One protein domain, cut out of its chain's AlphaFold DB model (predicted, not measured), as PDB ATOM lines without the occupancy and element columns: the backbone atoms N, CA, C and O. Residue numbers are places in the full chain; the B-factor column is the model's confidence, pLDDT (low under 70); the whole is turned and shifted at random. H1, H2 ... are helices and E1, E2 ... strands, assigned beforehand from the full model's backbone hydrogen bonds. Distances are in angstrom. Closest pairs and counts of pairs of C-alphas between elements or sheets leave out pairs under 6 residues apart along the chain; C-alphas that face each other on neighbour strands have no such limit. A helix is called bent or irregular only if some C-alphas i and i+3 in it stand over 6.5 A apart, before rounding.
ATOM      1  N   LYS A 160     -10.065  20.658  92.174       93.44
ATOM      2  CA  LYS A 160     -10.673  20.532  93.500       93.44
ATOM      3  C   LYS A 160     -11.047  19.084  93.797       93.44
ATOM      4  O   LYS A 160     -10.811  18.642  94.919       93.44
ATOM      5  N   ILE A 161     -11.558  18.341  92.811       91.44
ATOM      6  CA  ILE A 161     -11.868  16.907  92.967       91.44
ATOM      7  C   ILE A 161     -10.615  16.149  93.415       91.44
ATOM      8  O   ILE A 161     -10.601  15.575  94.502       91.44
ATOM      9  N   LEU A 162      -9.526  16.240  92.645       93.12
ATOM     10  CA  LEU A 162      -8.281  15.533  92.962       93.12
ATOM     11  C   LEU A 162      -7.700  15.966  94.313       93.12
ATOM     12  O   LEU A 162      -7.186  15.141  95.071       93.12
ATOM     13  N   SER A 163      -7.768  17.263  94.621       96.38
ATOM     14  CA  SER A 163      -7.275  17.790  95.889       96.38
ATOM     15  C   SER A 163      -8.062  17.241  97.081       96.38
ATOM     16  O   SER A 163      -7.450  16.866  98.081       96.38
ATOM     17  N   LEU A 164      -9.389  17.127  96.975       96.44
ATOM     18  CA  LEU A 164     -10.234  16.520  98.004       96.44
ATOM     19  C   LEU A 164      -9.903  15.034  98.196       96.44
ATOM     20  O   LEU A 164      -9.602  14.630  99.321       96.44
ATOM     21  N   GLU A 165      -9.880  14.250  97.114       94.19
ATOM     22  CA  GLU A 165      -9.577  12.810  97.133       94.19
ATOM     23  C   GLU A 165      -8.240  12.521  97.827       94.19
ATOM     24  O   GLU A 165      -8.167  11.751  98.789       94.19
ATOM     25  N   ASN A 166      -7.180  13.219  97.409       96.25
ATOM     26  CA  ASN A 166      -5.832  13.028  97.947       96.25
ATOM     27  C   ASN A 166      -5.706  13.464  99.422       96.25
ATOM     28  O   ASN A 166      -4.806  13.003 100.124       96.25
ATOM     29  N   ASN A 167      -6.599  14.333  99.913       97.50
ATOM     30  CA  ASN A 167      -6.547  14.885 101.268       97.50
ATOM     31  C   ASN A 167      -7.655  14.370 102.197       97.50
ATOM     32  O   ASN A 167      -7.772  14.860 103.323       97.50
ATOM     33  N   TRP A 168      -8.440  13.362 101.805       97.50
ATOM     34  CA  TRP A 168      -9.549  12.855 102.624       97.50
ATOM     35  C   TRP A 168      -9.133  12.477 104.054       97.50
ATOM     36  O   TRP A 168      -9.817  12.811 105.029       97.50
ATOM     37  N   GLY A 169      -7.978  11.821 104.205       96.69
ATOM     38  CA  GLY A 169      -7.425  11.458 105.512       96.69
ATOM     39  C   GLY A 169      -7.024  12.675 106.352       96.69
ATOM     40  O   GLY A 169      -7.369  12.745 107.533       96.69
ATOM     41  N   ALA A 170      -6.349  13.653 105.738       97.62
ATOM     42  CA  ALA A 170      -5.948  14.894 106.400       97.62
ATOM     43  C   ALA A 170      -7.171  15.711 106.838       97.62
ATOM     44  O   ALA A 170      -7.241  16.134 107.991       97.62
ATOM     45  N   LEU A 171      -8.175  15.844 105.965       98.00
ATOM     46  CA  LEU A 171      -9.445  16.509 106.262       98.00
ATOM     47  C   LEU A 171     -10.190  15.821 107.403       98.00
ATOM     48  O   LEU A 171     -10.634  16.484 108.339       98.00
ATOM     49  N   SER A 172     -10.271  14.491 107.376       97.81
ATOM     50  CA  SER A 172     -10.933  13.720 108.431       97.81
ATOM     51  C   SER A 172     -10.267  13.923 109.791       97.81
ATOM     52  O   SER A 172     -10.957  14.160 110.785       97.81
ATOM     53  N   LYS A 173      -8.928  13.902 109.834       97.81
ATOM     54  CA  LYS A 173      -8.144  14.160 111.050       97.81
ATOM     55  C   LYS A 173      -8.288  15.605 111.528       97.81
ATOM     56  O   LYS A 173      -8.535  15.825 112.710       97.81
ATOM     57  N   GLY A 174      -8.176  16.574 110.621       97.69
ATOM     58  CA  GLY A 174      -8.312  17.997 110.927       97.69
ATOM     59  C   GLY A 174      -9.681  18.331 111.514       97.69
ATOM     60  O   GLY A 174      -9.760  18.967 112.559       97.69
ATOM     61  N   ILE A 175     -10.758  17.823 110.906       97.56
ATOM     62  CA  ILE A 175     -12.131  18.026 111.391       97.56
ATOM     63  C   ILE A 175     -12.349  17.348 112.745       97.56
ATOM     64  O   ILE A 175     -12.936  17.955 113.640       97.56
ATOM     65  N   ARG A 176     -11.874  16.109 112.923       96.50
ATOM     66  CA  ARG A 176     -12.015  15.363 114.185       96.50
ATOM     67  C   ARG A 176     -11.330  16.057 115.362       96.50
ATOM     68  O   ARG A 176     -11.852  15.995 116.478       96.50
ATOM     69  N   ASN A 177     -10.177  16.668 115.103       96.94
ATOM     70  CA  ASN A 177      -9.325  17.296 116.110       96.94
ATOM     71  C   ASN A 177      -9.575  18.804 116.254       96.94
ATOM     72  O   ASN A 177      -8.897  19.459 117.042       96.94
ATOM     73  N   ALA A 178     -10.525  19.361 115.501       97.50
ATOM     74  CA  ALA A 178     -10.791  20.788 115.511       97.50
ATOM     75  C   ALA A 178     -11.272  21.263 116.891       97.50
ATOM     76  O   ALA A 178     -12.238  20.740 117.451       97.50
ATOM     77  N   VAL A 179     -10.645  22.317 117.414       97.69
ATOM     78  CA  VAL A 179     -11.036  22.956 118.680       97.69
ATOM     79  C   VAL A 179     -11.798  24.229 118.355       97.69
ATOM     80  O   VAL A 179     -11.334  25.052 117.573       97.69
ATOM     81  N   LYS A 180     -13.003  24.388 118.920       96.31
ATOM     82  CA  LYS A 180     -13.908  25.509 118.591       96.31
ATOM     83  C   LYS A 180     -14.103  25.687 117.071       96.31
ATOM     84  O   LYS A 180     -14.251  26.804 116.596       96.31
ATOM     85  N   LYS A 181     -14.142  24.569 116.327       96.81
ATOM     86  CA  LYS A 181     -14.283  24.493 114.855       96.81
ATOM     87  C   LYS A 181     -13.065  24.964 114.043       96.81
ATOM     88  O   LYS A 181     -13.151  24.966 112.817       96.81
ATOM     89  N   VAL A 182     -11.942  25.285 114.687       98.25
ATOM     90  CA  VAL A 182     -10.681  25.645 114.023       98.25
ATOM     91  C   VAL A 182      -9.855  24.391 113.754       98.25
ATOM     92  O   VAL A 182      -9.627  23.585 114.657       98.25
ATOM     93  N   ILE A 183      -9.400  24.242 112.514       98.25
ATOM     94  CA  ILE A 183      -8.492  23.192 112.055       98.25
ATOM     95  C   ILE A 183      -7.061  23.724 112.163       98.25
ATOM     96  O   ILE A 183      -6.709  24.716 111.528       98.25
ATOM     97  N   ASN A 184      -6.239  23.061 112.978       96.25
ATOM     98  CA  ASN A 184      -4.832  23.398 113.172       96.25
ATOM     99  C   ASN A 184      -3.981  22.110 113.177       96.25
ATOM    100  O   ASN A 184      -4.275  21.215 113.977       96.25
ATOM    101  N   PRO A 185      -2.939  21.993 112.331       97.06
ATOM    102  CA  PRO A 185      -2.510  22.960 111.312       97.06
ATOM    103  C   PRO A 185      -3.527  23.125 110.164       97.06
ATOM    104  O   PRO A 185      -4.309  22.200 109.924       97.06
ATOM    105  N   PRO A 186      -3.523  24.271 109.452       97.75
ATOM    106  CA  PRO A 186      -4.317  24.457 108.240       97.75
ATOM    107  C   PRO A 186      -4.023  23.395 107.175       97.75
ATOM    108  O   PRO A 186      -2.904  22.884 107.087       97.75
ATOM    109  N   ILE A 187      -5.015  23.098 106.338       98.44
ATOM    110  CA  ILE A 187      -4.895  22.131 105.238       98.44
ATOM    111  C   ILE A 187      -4.936  22.892 103.914       98.44
ATOM    112  O   ILE A 187      -5.893  23.612 103.639       98.44
ATOM    113  N   THR A 188      -3.912  22.720 103.081       98.25
ATOM    114  CA  THR A 188      -3.865  23.320 101.742       98.25
ATOM    115  C   THR A 188      -4.532  22.392 100.734       98.25
ATOM    116  O   THR A 188      -4.000  21.332 100.408       98.25
ATOM    117  N   LEU A 189      -5.690  22.809 100.235       98.12
ATOM    118  CA  LEU A 189      -6.404  22.198  99.118       98.12
ATOM    119  C   LEU A 189      -6.258  23.053  97.848       98.12
ATOM    120  O   LEU A 189      -5.448  23.982  97.795       98.12
ATOM    121  N   GLN A 190      -7.059  22.753  96.825       97.56
ATOM    122  CA  GLN A 190      -7.158  23.532  95.594       97.56
ATOM    123  C   GLN A 190      -8.610  23.877  95.257       97.56
ATOM    124  O   GLN A 190      -9.531  23.092  95.499       97.56
ATOM    125  N   TYR A 191      -8.800  25.055  94.671       95.19
ATOM    126  CA  TYR A 191     -10.009  25.411  93.932       95.19
ATOM    127  C   TYR A 191     -10.049  24.694  92.571       95.19
ATOM    128  O   TYR A 191      -9.032  24.141  92.143       95.19
ATOM    129  N   PRO A 192     -11.196  24.704  91.861       92.31
ATOM    130  CA  PRO A 192     -11.305  24.051  90.555       92.31
ATOM    131  C   PRO A 192     -10.280  24.551  89.531       92.31
ATOM    132  O   PRO A 192      -9.794  23.762  88.733       92.31
ATOM    133  N   ASP A 193      -9.895  25.831  89.602       92.69
ATOM    134  CA  ASP A 193      -8.886  26.461  88.738       92.69
ATOM    135  C   ASP A 193      -7.428  26.156  89.146       92.69
ATOM    136  O   ASP A 193      -6.492  26.726  88.590       92.69
ATOM    137  N   GLY A 194      -7.220  25.282  90.135       94.31
ATOM    138  CA  GLY A 194      -5.902  24.870  90.618       94.31
ATOM    139  C   GLY A 194      -5.269  25.814  91.641       94.31
ATOM    140  O   GLY A 194      -4.225  25.470  92.208       94.31
ATOM    141  N   LYS A 195      -5.884  26.970  91.936       97.12
ATOM    142  CA  LYS A 195      -5.349  27.900  92.938       97.12
ATOM    143  C   LYS A 195      -5.407  27.301  94.345       97.12
ATOM    144  O   LYS A 195      -6.364  26.588  94.656       97.12
ATOM    145  N   PRO A 196      -4.436  27.621  95.220       98.00
ATOM    146  CA  PRO A 196      -4.455  27.158  96.600       98.00
ATOM    147  C   PRO A 196      -5.718  27.596  97.344       98.00
ATOM    148  O   PRO A 196      -6.134  28.754  97.276       98.00
ATOM    149  N   TRP A 197      -6.284  26.673  98.109       98.25
ATOM    150  CA  TRP A 197      -7.390  26.907  99.023       98.25
ATOM    151  C   TRP A 197      -6.968  26.489 100.433       98.25
ATOM    152  O   TRP A 197      -6.820  25.304 100.719       98.25
ATOM    153  N   ILE A 198      -6.743  27.461 101.317       98.25
ATOM    154  CA  ILE A 198      -6.300  27.194 102.689       98.25
ATOM    155  C   ILE A 198      -7.516  26.987 103.590       98.25
ATOM    156  O   ILE A 198      -8.275  27.918 103.851       98.25
ATOM    157  N   VAL A 199      -7.682  25.763 104.078       98.19
ATOM    158  CA  VAL A 199      -8.752  25.362 104.992       98.19
ATOM    159  C   VAL A 199      -8.277  25.552 106.427       98.19
ATOM    160  O   VAL A 199      -7.316  24.914 106.864       98.19
ATOM    161  N   THR A 200      -8.970  26.413 107.167       98.25
ATOM    162  CA  THR A 200      -8.645  26.741 108.567       98.25
ATOM    163  C   THR A 200      -9.806  26.465 109.512       98.25
ATOM    164  O   THR A 200      -9.603  26.362 110.721       98.25
ATOM    165  N   GLN A 201     -11.022  26.299 108.991       98.31
ATOM    166  CA  GLN A 201     -12.209  25.997 109.778       98.31
ATOM    167  C   GLN A 201     -12.994  24.823 109.200       98.31
ATOM    168  O   GLN A 201     -13.031  24.586 107.995       98.31
ATOM    169  N   VAL A 202     -13.708  24.110 110.074       97.62
ATOM    170  CA  VAL A 202     -14.608  23.017 109.667       97.62
ATOM    171  C   VAL A 202     -15.679  23.511 108.688       97.62
ATOM    172  O   VAL A 202     -16.091  22.766 107.800       97.62
ATOM    173  N   SER A 203     -16.130  24.761 108.829       97.81
ATOM    174  CA  SER A 203     -17.122  25.371 107.937       97.81
ATOM    175  C   SER A 203     -16.664  25.461 106.488       97.81
ATOM    176  O   SER A 203     -17.515  25.361 105.609       97.81
ATOM    177  N   ASP A 204     -15.360  25.596 106.241       97.62
ATOM    178  CA  ASP A 204     -14.814  25.805 104.897       97.62
ATOM    179  C   ASP A 204     -15.119  24.591 104.005       97.62
ATOM    180  O   ASP A 204     -15.497  24.737 102.849       97.62
ATOM    181  N   VAL A 205     -15.037  23.383 104.573       96.88
ATOM    182  CA  VAL A 205     -15.163  22.103 103.847       96.88
ATOM    183  C   VAL A 205     -16.459  21.345 104.145       96.88
ATOM    184  O   VAL A 205     -16.731  20.312 103.533       96.88
TER     185      VAL A 205
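AT A GLANCE: This is residues 160 to 205 of the 216 residues of a protein of Chenopodium quinoa (UniProt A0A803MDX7). A hairpin of two strands, E1 and E2, has one long, kinked helix, H1, lying lengthwise beside it, nearer to E1 than to E2. A single turn of helix, H2, follows directly on E2 and folds back beside the hairpin. The printed part has 46 residues, with two named helices and two named strands in the order H1, E1, E2, H2; the sheet's order is E1 - E2, antiparallel, and the class is mixed, helices and strands. The whole is compact, with a radius of gyration of the C-alphas of 10.1 A, and elongated in outline, spanning 30 by 16 by 15 A.

HOW THE PARTS SIT: The sheet is a hairpin of E1, residues 182 to 190, and E2, residues 196 to 201, antiparallel neighbours with 157 degrees between their directions. The C-alphas of residues 182 and 201 face each other at 4.5 A, and those of 190 and 196 at 4.6 A. N 183 and O 200 are within hydrogen-bond range at 2.8 A, as are N 189 and O 197 at 2.8 A. E1 bends by 90 degrees at residue 185. H1, residues 160 to 176, has 13 pairs of C-alphas within 8 A of E1, the closest being those of Lys 160 and Gln 190, 5.1 A apart. H1 and E2 are near each other, with 10 pairs of C-alphas within 10 A. H1 has a kink of 68 degrees near residue 167 and is irregular, with C-alphas 166 and 169 7.9 A apart. H2, residues 202 to 205, is close to H1 but not clearly touching it; their closest C-alphas, those of Ile 175 and Val 202, are 5.8 A apart. The closest C-alphas of E1 and H2 are those of Val 182 and Val 202, 6.4 A apart. In H1, 11 of 13 O i to N i+4 pairs are within hydrogen-bond range, and H2 is too short for such a pair.

IN THESE COORDINATES: E1 runs 18.9 A from C-alpha 182 at (-10.681, 25.645, 114.023) to C-alpha 190, and E2 measures 15.3 A. H1 begins at C-alpha 160, (-10.673, 20.532, 93.500), and is 21.4 A long. H2 is 5.9 A long and ends at C-alpha 205, (-15.163, 22.103, 103.847).

THE WHOLE: The two C-alphas farthest apart, those of Lys 180 and Asp 193, are 30.3 A apart. The printed part has no cut, and its three links are tight. Mean pLDDT of the printed part is 96.8, and no printed residue is under 70.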